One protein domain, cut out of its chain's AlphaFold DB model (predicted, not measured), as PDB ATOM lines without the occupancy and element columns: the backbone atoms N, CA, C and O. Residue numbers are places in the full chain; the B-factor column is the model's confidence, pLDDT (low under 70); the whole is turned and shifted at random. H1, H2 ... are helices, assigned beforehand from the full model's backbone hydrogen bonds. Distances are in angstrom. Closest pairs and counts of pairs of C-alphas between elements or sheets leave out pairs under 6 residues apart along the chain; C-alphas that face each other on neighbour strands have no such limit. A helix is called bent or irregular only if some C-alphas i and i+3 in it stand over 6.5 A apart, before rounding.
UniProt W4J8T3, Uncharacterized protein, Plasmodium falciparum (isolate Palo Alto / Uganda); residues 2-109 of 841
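AT A GLANCE: This is residues 2 to 109 of the 841 residues of an uncharacterized protein of Plasmodium falciparum (isolate Palo Alto / Uganda) (UniProt W4J8T3). Three helices stand roughly lengthwise as a loosely packed bundle: H1 and H2 form a nearly straight hairpin, and the bent H3 returns along it, their centres making a triangle. Residues 2 to 13 lie on the side of the hairpin away from H3, and residues 102 to 109 fold back beside H3b and past H2. The 108 printed residues hold three named helices, H1, H2 and H3 in chain order, and no named strand; the class is all helix. The whole is compact, with a radius of gyration of the C-alphas of 14.4 A, and elongated, spanning 43 by 28 by 24 A.

IN THESE COORDINATES: After residues 2 to 20, H1, residues 21 to 39, begins at C-alpha 21 (-3.328, -42.719, 35.828) and is 26.8 A long. H2, residues 44 to 67, is 34.9 A long. H3, residues 75 to 97, was assigned as one helix by its hydrogen bonds but is bent, with C-alphas 84 and 87 6.6 A apart. Its arms are H3a, residues 75 to 84, 14.7 A, and H3b, residues 87 to 97, 15.5 A, ending at C-alpha 97 (-1.899, -53.029, 58.341).

HOW THE PARTS SIT: H1, with residues 32 to 39 alone, touches H2 in a helical hairpin, at a shallow tilt of 11 degrees, opposite ways; the closest C-alphas, of Leu 39 and Tyr 47, are 6.0 A apart. H2, with residues 62 to 67 alone, touches H3a in a second hairpin, at a shallow tilt of 32 degrees, only just short of steep; the closest C-alphas, of Phe 66 and Arg 78, are 6.2 A apart. H3a and H3b stand at a steep tilt of 41 degrees. H3b is close to but not clearly touching H1, the closest C-alphas being Leu 36 and Glu 97, 7.3 A. H2 and H3b are near each other, with 6 pairs of C-alphas within 10 A; H1 and H3a are apart. Every O i to N i+4 pair is within hydrogen-bond range in H1, H3a and H3b, and 19 of 20 in H2.

THE WHOLE: The C-alphas farthest apart, of Asp 16 and Glu 44, are 43.9 A apart. The printed part has no cut; the link H1 to H2 is tight and H2 to H3 short. Mean pLDDT of the printed part is 76.6, with residues 2 to 23 and 70 to 73 under 70.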
ATOM      1  N   HIS A   2     -23.221 -38.860  55.310       25.16
ATOM      2  CA  HIS A   2     -23.457 -39.284  53.925       25.16
ATOM      3  C   HIS A   2     -22.092 -39.522  53.268       25.16
ATOM      4  O   HIS A   2     -21.410 -38.563  52.925       25.16
ATOM      5  N   PHE A   3     -21.691 -40.784  53.102       34.44
ATOM      6  CA  PHE A   3     -20.462 -41.160  52.388       34.44
ATOM      7  C   PHE A   3     -20.674 -41.166  50.866       34.44
ATOM      8  O   PHE A   3     -20.439 -42.159  50.181       34.44
ATOM      9  N   VAL A   4     -21.146 -40.035  50.335       35.34
ATOM     10  CA  VAL A   4     -21.142 -39.783  48.893       35.34
ATOM     11  C   VAL A   4     -19.757 -39.252  48.547       35.34
ATOM     12  O   VAL A   4     -19.448 -38.100  48.829       35.34
ATOM     13  N   VAL A   5     -18.910 -40.101  47.965       40.84
ATOM     14  CA  VAL A   5     -17.669 -39.635  47.334       40.84
ATOM     15  C   VAL A   5     -18.039 -39.078  45.970       40.84
ATOM     16  O   VAL A   5     -18.248 -39.834  45.018       40.84
ATOM     17  N   GLU A   6     -18.156 -37.758  45.876       39.84
ATOM     18  CA  GLU A   6     -18.316 -37.107  44.584       39.84
ATOM     19  C   GLU A   6     -16.969 -37.092  43.855       39.84
ATOM     20  O   GLU A   6     -15.939 -36.688  44.393       39.84
ATOM     21  N   PHE A   7     -16.973 -37.520  42.592       42.06
ATOM     22  CA  PHE A   7     -15.766 -37.619  41.759       42.06
ATOM     23  C   PHE A   7     -15.061 -36.259  41.544       42.06
ATOM     24  O   PHE A   7     -13.937 -36.225  41.057       42.06
ATOM     25  N   GLN A   8     -15.703 -35.144  41.916       41.16
ATOM     26  CA  GLN A   8     -15.135 -33.794  41.875       41.16
ATOM     27  C   GLN A   8     -14.181 -33.506  43.048       41.16
ATOM     28  O   GLN A   8     -13.155 -32.870  42.827       41.16
ATOM     29  N   ASP A   9     -14.426 -34.043  44.253       46.88
ATOM     30  CA  ASP A   9     -13.519 -33.871  45.409       46.88
ATOM     31  C   ASP A   9     -12.129 -34.484  45.158       46.88
ATOM     32  O   ASP A   9     -11.129 -34.108  45.776       46.88
ATOM     33  N   TRP A  10     -12.068 -35.428  44.218       48.91
ATOM     34  CA  TRP A  10     -10.865 -36.126  43.769       48.91
ATOM     35  C   TRP A  10     -10.083 -35.372  42.680       48.91
ATOM     36  O   TRP A  10      -8.999 -35.818  42.298       48.91
ATOM     37  N   ILE A  11     -10.603 -34.241  42.186       44.94
ATOM     38  CA  ILE A  11     -10.012 -33.429  41.115       44.94
ATOM     39  C   ILE A  11      -9.874 -31.978  41.602       44.94
ATOM     40  O   ILE A  11     -10.671 -31.106  41.261       44.94
ATOM     41  N   LYS A  12      -8.823 -31.694  42.383       39.78
ATOM     42  CA  LYS A  12      -8.442 -30.318  42.767       39.78
ATOM     43  C   LYS A  12      -7.775 -29.563  41.602       39.78
ATOM     44  O   LYS A  12      -6.628 -29.148  41.712       39.78
ATOM     45  N   GLU A  13      -8.538 -29.393  40.518       42.88
ATOM     46  CA  GLU A  13      -8.130 -28.904  39.187       42.88
ATOM     47  C   GLU A  13      -7.056 -29.802  38.508       42.88
ATOM     48  O   GLU A  13      -6.209 -30.390  39.178       42.88
ATOM     49  N   PRO A  14      -7.146 -30.035  37.184       43.03
ATOM     50  CA  PRO A  14      -6.941 -28.986  36.184       43.03
ATOM     51  C   PRO A  14      -8.173 -28.722  35.305       43.03
ATOM     52  O   PRO A  14      -9.230 -29.328  35.462       43.03
ATOM     53  N   LYS A  15      -8.020 -27.789  34.360       42.06
ATOM     54  CA  LYS A  15      -9.071 -27.302  33.449       42.06
ATOM     55  C   LYS A  15      -9.171 -28.106  32.137       42.06
ATOM     56  O   LYS A  15      -9.834 -27.663  31.206       42.06
ATOM     57  N   ASP A  16      -8.559 -29.289  32.105       42.09
ATOM     58  CA  ASP A  16      -8.548 -30.232  30.984       42.09
ATOM     59  C   ASP A  16      -9.185 -31.565  31.406       42.09
ATOM     60  O   ASP A  16      -8.949 -32.071  32.501       42.09
ATOM     61  N   GLU A  17     -10.017 -32.143  30.538       53.56
ATOM     62  CA  GLU A  17     -11.097 -33.069  30.927       53.56
ATOM     63  C   GLU A  17     -10.661 -34.506  31.308       53.56
ATOM     64  O   GLU A  17     -11.503 -35.403  31.395       53.56
ATOM     65  N   THR A  18      -9.367 -34.761  31.550       56.03
ATOM     66  CA  THR A  18      -8.848 -36.112  31.852       56.03
ATOM     67  C   THR A  18      -7.933 -36.175  33.078       56.03
ATOM     68  O   THR A  18      -7.002 -35.390  33.227       56.03
ATOM     69  N   ILE A  19      -8.167 -37.166  33.944       61.66
ATOM     70  CA  ILE A  19      -7.295 -37.518  35.068       61.66
ATOM     71  C   ILE A  19      -6.209 -38.477  34.553       61.66
ATOM     72  O   ILE A  19      -6.529 -39.513  33.957       61.66
ATOM     73  N   SER A  20      -4.932 -38.171  34.816       64.31
ATOM     74  CA  SER A  20      -3.840 -39.131  34.582       64.31
ATOM     75  C   SER A  20      -3.990 -40.360  35.481       64.31
ATOM     76  O   SER A  20      -4.476 -40.260  36.612       64.31
ATOM     77  N   SER A  21      -3.487 -41.505  35.019       64.12
ATOM     78  CA  SER A  21      -3.328 -42.719  35.828       64.12
ATOM     79  C   SER A  21      -2.717 -42.427  37.193       64.12
ATOM     80  O   SER A  21      -3.213 -42.903  38.206       64.12
ATOM     81  N   ASP A  22      -1.689 -41.585  37.217       62.50
ATOM     82  CA  ASP A  22      -0.799 -41.366  38.364       62.50
ATOM     83  C   ASP A  22      -1.404 -40.375  39.371       62.50
ATOM     84  O   ASP A  22      -1.028 -40.348  40.542       62.50
ATOM     85  N   VAL A  23      -2.385 -39.582  38.925       67.88
ATOM     86  CA  VAL A  23      -3.214 -38.729  39.785       67.88
ATOM     87  C   VAL A  23      -4.328 -39.557  40.423       67.88
ATOM     88  O   VAL A  23      -4.489 -39.499  41.638       67.88
ATOM     89  N   PHE A  24      -5.040 -40.387  39.644       73.69
ATOM     90  CA  PHE A  24      -6.010 -41.342  40.202       73.69
ATOM     91  C   PHE A  24      -5.343 -42.262  41.233       73.69
ATOM     92  O   PHE A  24      -5.837 -42.402  42.347       73.69
ATOM     93  N   LYS A  25      -4.189 -42.823  40.858       73.31
ATOM     94  CA  LYS A  25      -3.302 -43.641  41.683       73.31
ATOM     95  C   LYS A  25      -3.033 -42.993  43.049       73.31
ATOM     96  O   LYS A  25      -3.498 -43.496  44.066       73.31
ATOM     97  N   ARG A  26      -2.327 -41.852  43.055       70.56
ATOM     98  CA  ARG A  26      -1.875 -41.173  44.280       70.56
ATOM     99  C   ARG A  26      -3.045 -40.808  45.194       70.56
ATOM    100  O   ARG A  26      -2.944 -40.937  46.410       70.56
ATOM    101  N   ASN A  27      -4.160 -40.373  44.605       77.06
ATOM    102  CA  ASN A  27      -5.360 -40.003  45.351       77.06
ATOM    103  C   ASN A  27      -6.062 -41.239  45.946       77.06
ATOM    104  O   ASN A  27      -6.621 -41.150  47.037       77.06
ATOM    105  N   PHE A  28      -6.007 -42.393  45.269       82.62
ATOM    106  CA  PHE A  28      -6.544 -43.656  45.775       82.62
ATOM    107  C   PHE A  28      -5.699 -44.241  46.913       82.62
ATOM    108  O   PHE A  28      -6.259 -44.562  47.959       82.62
ATOM    109  N   GLU A  29      -4.376 -44.329  46.734       81.44
ATOM    110  CA  GLU A  29      -3.419 -44.739  47.777       81.44
ATOM    111  C   GLU A  29      -3.601 -43.900  49.038       81.44
ATOM    112  O   GLU A  29      -4.023 -44.423  50.066       81.44
ATOM    113  N   SER A  30      -3.418 -42.580  48.924       80.62
ATOM    114  CA  SER A  30      -3.499 -41.658  50.058       80.62
ATOM    115  C   SER A  30      -4.847 -41.724  50.783       80.62
ATOM    116  O   SER A  30      -4.884 -41.579  52.005       80.62
ATOM    117  N   LYS A  31      -5.956 -41.980  50.070       84.06
ATOM    118  CA  LYS A  31      -7.275 -42.131  50.696       84.06
ATOM    119  C   LYS A  31      -7.435 -43.469  51.428       84.06
ATOM    120  O   LYS A  31      -8.017 -43.489  52.506       84.06
ATOM    121  N   VAL A  32      -6.931 -44.575  50.878       85.62
ATOM    122  CA  VAL A  32      -6.975 -45.889  51.549       85.62
ATOM    123  C   VAL A  32      -6.021 -45.931  52.748       85.62
ATOM    124  O   VAL A  32      -6.386 -46.467  53.789       85.62
ATOM    125  N   GLU A  33      -4.836 -45.335  52.630       86.25
ATOM    126  CA  GLU A  33      -3.830 -45.265  53.695       86.25
ATOM    127  C   GLU A  33      -4.290 -44.383  54.861       86.25
ATOM    128  O   GLU A  33      -4.229 -44.825  56.006       86.25
ATOM    129  N   ASN A  34      -4.844 -43.193  54.588       84.25
ATOM    130  CA  ASN A  34      -5.438 -42.337  55.622       84.25
ATOM    131  C   ASN A  34      -6.539 -43.073  56.402       84.25
ATOM    132  O   ASN A  34      -6.553 -43.053  57.629       84.25
ATOM    133  N   ASP A  35      -7.442 -43.760  55.701       85.69
ATOM    134  CA  ASP A  35      -8.582 -44.433  56.333       85.69
ATOM    135  C   ASP A  35      -8.151 -45.692  57.113       85.69
ATOM    136  O   ASP A  35      -8.812 -46.078  58.079       85.69
ATOM    137  N   LEU A  36      -7.010 -46.297  56.757       88.25
ATOM    138  CA  LEU A  36      -6.339 -47.329  57.557       88.25
ATOM    139  C   LEU A  36      -5.631 -46.747  58.794       88.25
ATOM    140  O   LEU A  36      -5.684 -47.350  59.868       88.25
ATOM    141  N   GLU A  37      -5.013 -45.568  58.685       86.94
ATOM    142  CA  GLU A  37      -4.402 -44.875  59.826       86.94
ATOM    143  C   GLU A  37      -5.465 -44.371  60.819       86.94
ATOM    144  O   GLU A  37      -5.263 -44.437  62.031       86.94
ATOM    145  N   GLU A  38      -6.617 -43.900  60.329       86.88
ATOM    146  CA  GLU A  38      -7.797 -43.595  61.146       86.88
ATOM    147  C   GLU A  38      -8.341 -44.855  61.833       86.88
ATOM    148  O   GLU A  38      -8.540 -44.840  63.048       86.88
ATOM    149  N   LEU A  39      -8.491 -45.972  61.106       87.44
ATOM    150  CA  LEU A  39      -8.928 -47.257  61.669       87.44
ATOM    151  C   LEU A  39      -8.077 -47.716  62.858       87.44
ATOM    152  O   LEU A  39      -8.619 -48.168  63.866       87.44
ATOM    153  N   ASN A  40      -6.756 -47.554  62.779       81.31
ATOM    154  CA  ASN A  40      -5.828 -47.940  63.842       81.31
ATOM    155  C   ASN A  40      -5.945 -47.094  65.137       81.31
ATOM    156  O   ASN A  40      -5.269 -47.406  66.119       81.31
ATOM    157  N   LYS A  41      -6.803 -46.059  65.172       87.75
ATOM    158  CA  LYS A  41      -7.019 -45.154  66.323       87.75
ATOM    159  C   LYS A  41      -8.369 -45.357  67.041       87.75
ATOM    160  O   LYS A  41      -8.653 -44.636  67.996       87.75
ATOM    161  N   LEU A  42      -9.215 -46.284  66.581       86.38
ATOM    162  CA  LEU A  42     -10.622 -46.410  67.005       86.38
ATOM    163  C   LEU A  42     -10.876 -47.391  68.165       86.38
ATOM    164  O   LEU A  42     -10.057 -48.253  68.480       86.38
ATOM    165  N   SER A  43     -12.064 -47.271  68.776       84.00
ATOM    166  CA  SER A  43     -12.642 -48.293  69.664       84.00
ATOM    167  C   SER A  43     -13.065 -49.537  68.867       84.00
ATOM    168  O   SER A  43     -13.280 -49.432  67.665       84.00
ATOM    169  N   GLU A  44     -13.229 -50.706  69.498       80.44
ATOM    170  CA  GLU A  44     -13.593 -51.947  68.779       80.44
ATOM    171  C   GLU A  44     -14.957 -51.845  68.051       80.44
ATOM    172  O   GLU A  44     -15.083 -52.302  66.913       80.44
ATOM    173  N   ASP A  45     -15.945 -51.177  68.661       75.00
ATOM    174  CA  ASP A  45     -17.278 -50.953  68.075       75.00
ATOM    175  C   ASP A  45     -17.204 -50.004  66.858       75.00
ATOM    176  O   ASP A  45     -17.785 -50.263  65.800       75.00
ATOM    177  N   ASP A  46     -16.452 -48.903  66.985       84.62
ATOM    178  CA  ASP A  46     -16.237 -47.958  65.884       84.62
ATOM    179  C   ASP A  46     -15.343 -48.568  64.789       84.62
ATOM    180  O   ASP A  46     -15.464 -48.221  63.612       84.62
ATOM    181  N   TYR A  47     -14.461 -49.497  65.155       88.69
ATOM    182  CA  TYR A  47     -13.519 -50.162  64.267       88.69
ATOM    183  C   TYR A  47     -14.223 -51.081  63.258       88.69
ATOM    184  O   TYR A  47     -13.970 -50.962  62.057       88.69
ATOM    185  N   GLU A  48     -15.140 -51.964  63.689       88.12
ATOM    186  CA  GLU A  48     -15.877 -52.823  62.742       88.12
ATOM    187  C   GLU A  48     -16.693 -51.966  61.763       88.12
ATOM    188  O   GLU A  48     -16.665 -52.182  60.543       88.12
ATOM    189  N   LYS A  49     -17.352 -50.924  62.286       89.56
ATOM    190  CA  LYS A  49     -18.103 -49.947  61.496       89.56
ATOM    191  C   LYS A  49     -17.226 -49.274  60.440       89.56
ATOM    192  O   LYS A  49     -17.589 -49.283  59.265       89.56
ATOM    193  N   ASN A  50     -16.054 -48.758  60.802       89.81
ATOM    194  CA  ASN A  50     -15.183 -48.078  59.842       89.81
ATOM    195  C   ASN A  50     -14.487 -49.049  58.865       89.81
ATOM    196  O   ASN A  50     -14.354 -48.726  57.686       89.81
ATOM    197  N   CYS A  51     -14.166 -50.286  59.266       92.38
ATOM    198  CA  CYS A  51     -13.664 -51.324  58.351       92.38
ATOM    199  C   CYS A  51     -14.715 -51.680  57.283       92.38
ATOM    200  O   CYS A  51     -14.405 -51.864  56.099       92.38
ATOM    201  N   ARG A  52     -15.991 -51.731  57.682       91.69
ATOM    202  CA  ARG A  52     -17.131 -51.888  56.775       91.69
ATOM    203  C   ARG A  52     -17.281 -50.682  55.838       91.69
ATOM    204  O   ARG A  52     -17.541 -50.879  54.652       91.69
ATOM    205  N   HIS A  53     -17.085 -49.457  56.331       90.31
ATOM    206  CA  HIS A  53     -17.137 -48.229  55.523       90.31
ATOM    207  C   HIS A  53     -16.008 -48.166  54.487       90.31
ATOM    208  O   HIS A  53     -16.299 -47.950  53.312       90.31
ATOM    209  N   LEU A  54     -14.761 -48.462  54.871       91.50
ATOM    210  CA  LEU A  54     -13.608 -48.552  53.961       91.50
ATOM    211  C   LEU A  54     -13.854 -49.554  52.818       91.50
ATOM    212  O   LEU A  54     -13.545 -49.282  51.659       91.50
ATOM    213  N   ASN A  55     -14.478 -50.698  53.111       93.19
ATOM    214  CA  ASN A  55     -14.855 -51.670  52.081       93.19
ATOM    215  C   ASN A  55     -15.863 -51.107  51.062       93.19
ATOM    216  O   ASN A  55     -15.666 -51.273  49.856       93.19
ATOM    217  N   TYR A  56     -16.914 -50.419  51.522       90.06
ATOM    218  CA  TYR A  56     -17.888 -49.773  50.633       90.06
ATOM    219  C   TYR A  56     -17.279 -48.618  49.832       90.06
ATOM    220  O   TYR A  56     -17.563 -48.493  48.643       90.06
ATOM    221  N   LEU A  57     -16.420 -47.814  50.461       88.88
ATOM    222  CA  LEU A  57     -15.646 -46.752  49.822       88.88
ATOM    223  C   LEU A  57     -14.839 -47.305  48.640       88.88
ATOM    224  O   LEU A  57     -14.969 -46.803  47.525       88.88
ATOM    225  N   ILE A  58     -14.069 -48.374  48.858       91.44
ATOM    226  CA  ILE A  58     -13.266 -49.032  47.817       91.44
ATOM    227  C   ILE A  58     -14.145 -49.536  46.664       91.44
ATOM    228  O   ILE A  58     -13.795 -49.330  45.503       91.44
ATOM    229  N   ASP A  59     -15.302 -50.146  46.941       91.25
ATOM    230  CA  ASP A  59     -16.209 -50.603  45.877       91.25
ATOM    231  C   ASP A  59     -16.937 -49.451  45.150       91.25
ATOM    232  O   ASP A  59     -17.204 -49.560  43.951       91.25
ATOM    233  N   ASN A  60     -17.186 -48.317  45.816       86.44
ATOM    234  CA  ASN A  60     -17.668 -47.083  45.179       86.44
ATOM    235  C   ASN A  60     -16.598 -46.478  44.252       86.44
ATOM    236  O   ASN A  60     -16.886 -46.198  43.088       86.44
ATOM    237  N   ILE A  61     -15.345 -46.383  44.708       86.19
ATOM    238  CA  ILE A  61     -14.199 -45.949  43.890       86.19
ATOM    239  C   ILE A  61     -14.007 -46.870  42.680       86.19
ATOM    240  O   ILE A  61     -13.776 -46.396  41.572       86.19
ATOM    241  N   ARG A  62     -14.153 -48.184  42.866       89.00
ATOM    242  CA  ARG A  62     -14.065 -49.198  41.808       89.00
ATOM    243  C   ARG A  62     -15.125 -49.012  40.716       89.00
ATOM    244  O   ARG A  62     -14.818 -49.127  39.531       89.00
ATOM    245  N   GLU A  63     -16.365 -48.703  41.094       87.12
ATOM    246  CA  GLU A  63     -17.453 -48.430  40.143       87.12
ATOM    247  C   GLU A  63     -17.234 -47.105  39.393       87.12
ATOM    248  O   GLU A  63     -17.429 -47.051  38.175       87.12
ATOM    249  N   LEU A  64     -16.730 -46.071  40.077       82.44
ATOM    250  CA  LEU A  64     -16.294 -44.813  39.456       82.44
ATOM    251  C   LEU A  64     -15.113 -45.031  38.496       82.44
ATOM    252  O   LEU A  64     -15.134 -44.523  37.378       82.44
ATOM    253  N   PHE A  65     -14.122 -45.842  38.872       83.12
ATOM    254  CA  PHE A  65     -12.965 -46.172  38.037       83.12
ATOM    255  C   PHE A  65     -13.385 -46.855  36.730       83.12
ATOM    256  O   PHE A  65     -12.896 -46.502  35.659       83.12
ATOM    257  N   PHE A  66     -14.336 -47.793  36.776       84.94
ATOM    258  CA  PHE A  66     -14.839 -48.442  35.564       84.94
ATOM    259  C   PHE A  66     -15.714 -47.527  34.698       84.94
ATOM    260  O   PHE A  66     -15.644 -47.626  33.475       84.94
ATOM    261  N   SER A  67     -16.524 -46.655  35.305       79.69
ATOM    262  CA  SER A  67     -17.517 -45.832  34.595       79.69
ATOM    263  C   SER A  67     -17.021 -44.450  34.147       79.69
ATOM    264  O   SER A  67     -17.639 -43.841  33.269       79.69
ATOM    265  N   SER A  68     -15.918 -43.947  34.708       74.44
ATOM    266  CA  SER A  68     -15.405 -42.612  34.394       74.44
ATOM    267  C   SER A  68     -14.756 -42.542  33.014       74.44
ATOM    268  O   SER A  68     -13.766 -43.212  32.722       74.44
ATOM    269  N   LYS A  69     -15.286 -41.646  32.177       70.44
ATOM    270  CA  LYS A  69     -14.750 -41.320  30.845       70.44
ATOM    271  C   LYS A  69     -13.464 -40.494  30.906       70.44
ATOM    272  O   LYS A  69     -12.741 -40.425  29.920       70.44
ATOM    273  N   ASN A  70     -13.192 -39.879  32.055       66.50
ATOM    274  CA  ASN A  70     -12.086 -38.948  32.244       66.50
ATOM    275  C   ASN A  70     -10.769 -39.690  32.538       66.50
ATOM    276  O   ASN A  70      -9.720 -39.064  32.615       66.50
ATOM    277  N   ILE A  71     -10.793 -41.014  32.725       69.38
ATOM    278  CA  ILE A  71      -9.599 -41.813  33.026       69.38
ATOM    279  C   ILE A  71      -8.999 -42.335  31.718       69.38
ATOM    280  O   ILE A  71      -9.609 -43.155  31.030       69.38
ATOM    281  N   ARG A  72      -7.771 -41.893  31.409       67.06
ATOM    282  CA  ARG A  72      -7.056 -42.159  30.140       67.06
ATOM    283  C   ARG A  72      -6.809 -43.650  29.833       67.06
ATOM    284  O   ARG A  72      -6.570 -44.005  28.683       67.06
ATOM    285  N   ILE A  73      -6.882 -44.519  30.842       68.44
ATOM    286  CA  ILE A  73      -6.782 -45.983  30.715       68.44
ATOM    287  C   ILE A  73      -8.030 -46.523  29.979       68.44
ATOM    288  O   ILE A  73      -9.135 -46.163  30.383       68.44
ATOM    289  N   PRO A  74      -7.926 -47.415  28.969       74.00
ATOM    290  CA  PRO A  74      -9.091 -47.961  28.262       74.00
ATOM    291  C   PRO A  74      -9.999 -48.829  29.151       74.00
ATOM    292  O   PRO A  74      -9.501 -49.630  29.942       74.00
ATOM    293  N   ASP A  75     -11.323 -48.754  28.965       73.88
ATOM    294  CA  ASP A  75     -12.340 -49.439  29.793       73.88
ATOM    295  C   ASP A  75     -12.047 -50.940  30.034       73.88
ATOM    296  O   ASP A  75     -12.151 -51.440  31.157       73.88
ATOM    297  N   VAL A  76     -11.634 -51.660  28.983       73.19
ATOM    298  CA  VAL A  76     -11.297 -53.097  29.039       73.19
ATOM    299  C   VAL A  76     -10.065 -53.350  29.917       73.19
ATOM    300  O   VAL A  76     -10.053 -54.288  30.717       73.19
ATOM    301  N   ALA A  77      -9.053 -52.484  29.813       77.31
ATOM    302  CA  ALA A  77      -7.843 -52.555  30.624       77.31
ATOM    303  C   ALA A  77      -8.123 -52.184  32.089       77.31
ATOM    304  O   ALA A  77      -7.597 -52.850  32.975       77.31
ATOM    305  N   ARG A  78      -9.005 -51.208  32.368       80.62
ATOM    306  CA  ARG A  78      -9.384 -50.827  33.746       80.62
ATOM    307  C   ARG A  78      -9.914 -52.015  34.552       80.62
ATOM    308  O   ARG A  78      -9.488 -52.223  35.687       80.62
ATOM    309  N   LYS A  79     -10.807 -52.829  33.974       84.38
ATOM    310  CA  LYS A  79     -11.330 -54.021  34.666       84.38
ATOM    311  C   LYS A  79     -10.239 -55.065  34.916       84.38
ATOM    312  O   LYS A  79     -10.160 -55.596  36.021       84.38
ATOM    313  N   TYR A  80      -9.400 -55.341  33.914       78.62
ATOM    314  CA  TYR A  80      -8.301 -56.300  34.042       78.62
ATOM    315  C   TYR A  80      -7.282 -55.861  35.107       78.62
ATOM    316  O   TYR A  80      -6.913 -56.658  35.968       78.62
ATOM    317  N   LEU A  81      -6.888 -54.586  35.088       82.19
ATOM    318  CA  LEU A  81      -5.999 -53.966  36.066       82.19
ATOM    319  C   LEU A  81      -6.537 -54.135  37.492       82.19
ATOM    320  O   LEU A  81      -5.827 -54.627  38.371       82.19
ATOM    321  N   TRP A  82      -7.801 -53.766  37.716       87.06
ATOM    322  CA  TRP A  82      -8.392 -53.848  39.046       87.06
ATOM    323  C   TRP A  82      -8.470 -55.288  39.551       87.06
ATOM    324  O   TRP A  82      -8.008 -55.582  40.652       87.06
ATOM    325  N   ASP A  83      -9.062 -56.185  38.756       84.19
ATOM    326  CA  ASP A  83      -9.378 -57.543  39.199       84.19
ATOM    327  C   ASP A  83      -8.121 -58.427  39.376       84.19
ATOM    328  O   ASP A  83      -8.190 -59.390  40.135       84.19
ATOM    329  N   ASN A  84      -6.980 -58.093  38.744       77.62
ATOM    330  CA  ASN A  84      -5.725 -58.859  38.865       77.62
ATOM    331  C   ASN A  84      -4.646 -58.202  39.746       77.62
ATOM    332  O   ASN A  84      -3.926 -58.924  40.430       77.62
ATOM    333  N   GLN A  85      -4.501 -56.869  39.740       79.50
ATOM    334  CA  GLN A  85      -3.447 -56.175  40.501       79.50
ATOM    335  C   GLN A  85      -4.003 -55.492  41.758       79.50
ATOM    336  O   GLN A  85      -3.564 -55.778  42.872       79.50
ATOM    337  N   ILE A  86      -4.987 -54.601  41.593       84.81
ATOM    338  CA  ILE A  86      -5.430 -53.704  42.674       84.81
ATOM    339  C   ILE A  86      -6.150 -54.483  43.785       84.81
ATOM    340  O   ILE A  86      -5.802 -54.350  44.954       84.81
ATOM    341  N   GLU A  87      -7.108 -55.348  43.440       87.88
ATOM    342  CA  GLU A  87      -7.924 -56.093  44.414       87.88
ATOM    343  C   GLU A  87      -7.091 -57.062  45.280       87.88
ATOM    344  O   GLU A  87      -7.328 -57.191  46.484       87.88
ATOM    345  N   GLY A  88      -6.076 -57.707  44.692       83.44
ATOM    346  CA  GLY A  88      -5.152 -58.586  45.417       83.44
ATOM    347  C   GLY A  88      -4.255 -57.818  46.392       83.44
ATOM    348  O   GLY A  88      -4.113 -58.215  47.552       83.44
ATOM    349  N   ASN A  89      -3.712 -56.682  45.945       82.69
ATOM    350  CA  ASN A  89      -2.859 -55.818  46.757       82.69
ATOM    351  C   ASN A  89      -3.635 -55.159  47.908       82.69
ATOM    352  O   ASN A  89      -3.180 -55.223  49.049       82.69
ATOM    353  N   LEU A  90      -4.843 -54.640  47.653       89.94
ATOM    354  CA  LEU A  90      -5.759 -54.133  48.686       89.94
ATOM    355  C   LEU A  90      -6.031 -55.178  49.769       89.94
ATOM    356  O   LEU A  90      -5.962 -54.877  50.959       89.94
ATOM    357  N   LYS A  91      -6.320 -56.426  49.373       91.19
ATOM    358  CA  LYS A  91      -6.582 -57.504  50.331       91.19
ATOM    359  C   LYS A  91      -5.367 -57.824  51.200       91.19
ATOM    360  O   LYS A  91      -5.549 -58.105  52.387       91.19
ATOM    361  N   LYS A  92      -4.157 -57.763  50.636       86.88
ATOM    362  CA  LYS A  92      -2.909 -57.922  51.390       86.88
ATOM    363  C   LYS A  92      -2.709 -56.756  52.363       86.88
ATOM    364  O   LYS A  92      -2.619 -57.022  53.556       86.88
ATOM    365  N   LEU A  93      -2.717 -55.512  51.872       87.12
ATOM    366  CA  LEU A  93      -2.499 -54.292  52.659       87.12
ATOM    367  C   LEU A  93      -3.471 -54.185  53.837       87.12
ATOM    368  O   LEU A  93      -3.042 -54.129  54.984       87.12
ATOM    369  N   ILE A  94      -4.780 -54.199  53.563       90.44
ATOM    370  CA  ILE A  94      -5.816 -53.990  54.585       90.44
ATOM    371  C   ILE A  94      -5.693 -55.048  55.689       90.44
ATOM    372  O   ILE A  94      -5.841 -54.728  56.868       90.44
ATOM    373  N   SER A  95      -5.356 -56.291  55.330       90.06
ATOM    374  CA  SER A  95      -5.169 -57.363  56.310       90.06
ATOM    375  C   SER A  95      -3.823 -57.282  57.043       90.06
ATOM    376  O   SER A  95      -3.774 -57.646  58.211       90.06
ATOM    377  N   SER A  96      -2.732 -56.812  56.426       87.06
ATOM    378  CA  SER A  96      -1.453 -56.647  57.136       87.06
ATOM    379  C   SER A  96      -1.479 -55.455  58.088       87.06
ATOM    380  O   SER A  96      -1.141 -55.606  59.261       87.06
ATOM    381  N   GLU A  97      -1.944 -54.299  57.609       87.88
ATOM    382  CA  GLU A  97      -1.899 -53.029  58.341       87.88
ATOM    383  C   GLU A  97      -2.801 -53.050  59.580       87.88
ATOM    384  O   GLU A  97      -2.444 -52.560  60.649       87.88
ATOM    385  N   THR A  98      -3.946 -53.730  59.470       89.00
ATOM    386  CA  THR A  98      -4.884 -53.910  60.586       89.00
ATOM    387  C   THR A  98      -4.633 -55.164  61.429       89.00
ATOM    388  O   THR A  98      -5.483 -55.553  62.233       89.00
ATOM    389  N   LYS A  99      -3.488 -55.843  61.256       90.00
ATOM    390  CA  LYS A  99      -3.134 -57.074  61.998       90.00
ATOM    391  C   LYS A  99      -4.230 -58.151  61.888       90.00
ATOM    392  O   LYS A  99      -4.569 -58.824  62.858       90.00
ATOM    393  N   TYR A 100      -4.779 -58.294  60.684       86.31
ATOM    394  CA  TYR A 100      -5.861 -59.191  60.265       86.31
ATOM    395  C   TYR A 100      -7.246 -58.917  60.878       86.31
ATOM    396  O   TYR A 100      -8.167 -59.703  60.645       86.31
ATOM    397  N   LYS A 101      -7.438 -57.798  61.597       89.88
ATOM    398  CA  LYS A 101      -8.759 -57.403  62.112       89.88
ATOM    399  C   LYS A 101      -9.727 -56.984  61.001       89.88
ATOM    400  O   LYS A 101     -10.886 -57.383  61.035       89.88
ATOM    401  N   CYS A 102      -9.292 -56.172  60.030       91.56
ATOM    402  CA  CYS A 102     -10.120 -55.825  58.869       91.56
ATOM    403  C   CYS A 102      -9.843 -56.781  57.707       91.56
ATOM    404  O   CYS A 102      -8.702 -57.150  57.436       91.56
ATOM    405  N   GLN A 103     -10.900 -57.153  56.986       90.75
ATOM    406  CA  GLN A 103     -10.809 -57.996  55.798       90.75
ATOM    407  C   GLN A 103     -11.409 -57.269  54.594       90.75
ATOM    408  O   GLN A 103     -12.509 -56.716  54.663       90.75
ATOM    409  N   ARG A 104     -10.690 -57.296  53.467       92.81
ATOM    410  CA  ARG A 104     -11.187 -56.783  52.187       92.81
ATOM    411  C   ARG A 104     -12.230 -57.745  51.609       92.81
ATOM    412  O   ARG A 104     -11.889 -58.830  51.137       92.81
ATOM    413  N   ASN A 105     -13.486 -57.313  51.632       87.94
ATOM    414  CA  ASN A 105     -14.672 -58.049  51.213       87.94
ATOM    415  C   ASN A 105     -15.399 -57.275  50.103       87.94
ATOM    416  O   ASN A 105     -16.224 -56.404  50.367       87.94
ATOM    417  N   ARG A 106     -15.075 -57.607  48.849       86.69
ATOM    418  CA  ARG A 106     -15.612 -56.964  47.642       86.69
ATOM    419  C   ARG A 106     -17.111 -57.208  47.440       86.69
ATOM    420  O   ARG A 106     -17.556 -58.353  47.359       86.69
ATOM    421  N   ILE A 107     -17.862 -56.133  47.210       86.75
ATOM    422  CA  ILE A 107     -19.303 -56.148  46.933       86.75
ATOM    423  C   ILE A 107     -19.571 -55.739  45.475       86.75
ATOM    424  O   ILE A 107     -19.312 -54.613  45.069       86.75
ATOM    425  N   ASN A 108     -20.144 -56.651  44.676       86.75
ATOM    426  CA  ASN A 108     -20.447 -56.404  43.253       86.75
ATOM    427  C   ASN A 108     -21.830 -55.757  42.994       86.75
ATOM    428  O   ASN A 108     -22.163 -55.490  41.842       86.75
ATOM    429  N   ASN A 109     -22.653 -55.532  44.025       87.25
ATOM    430  CA  ASN A 109     -23.920 -54.798  43.904       87.25
ATOM    431  C   ASN A 109     -23.665 -53.340  43.475       87.25
ATOM    432  O   ASN A 109     -22.689 -52.785  43.971       87.25
TER     433      ASN A 109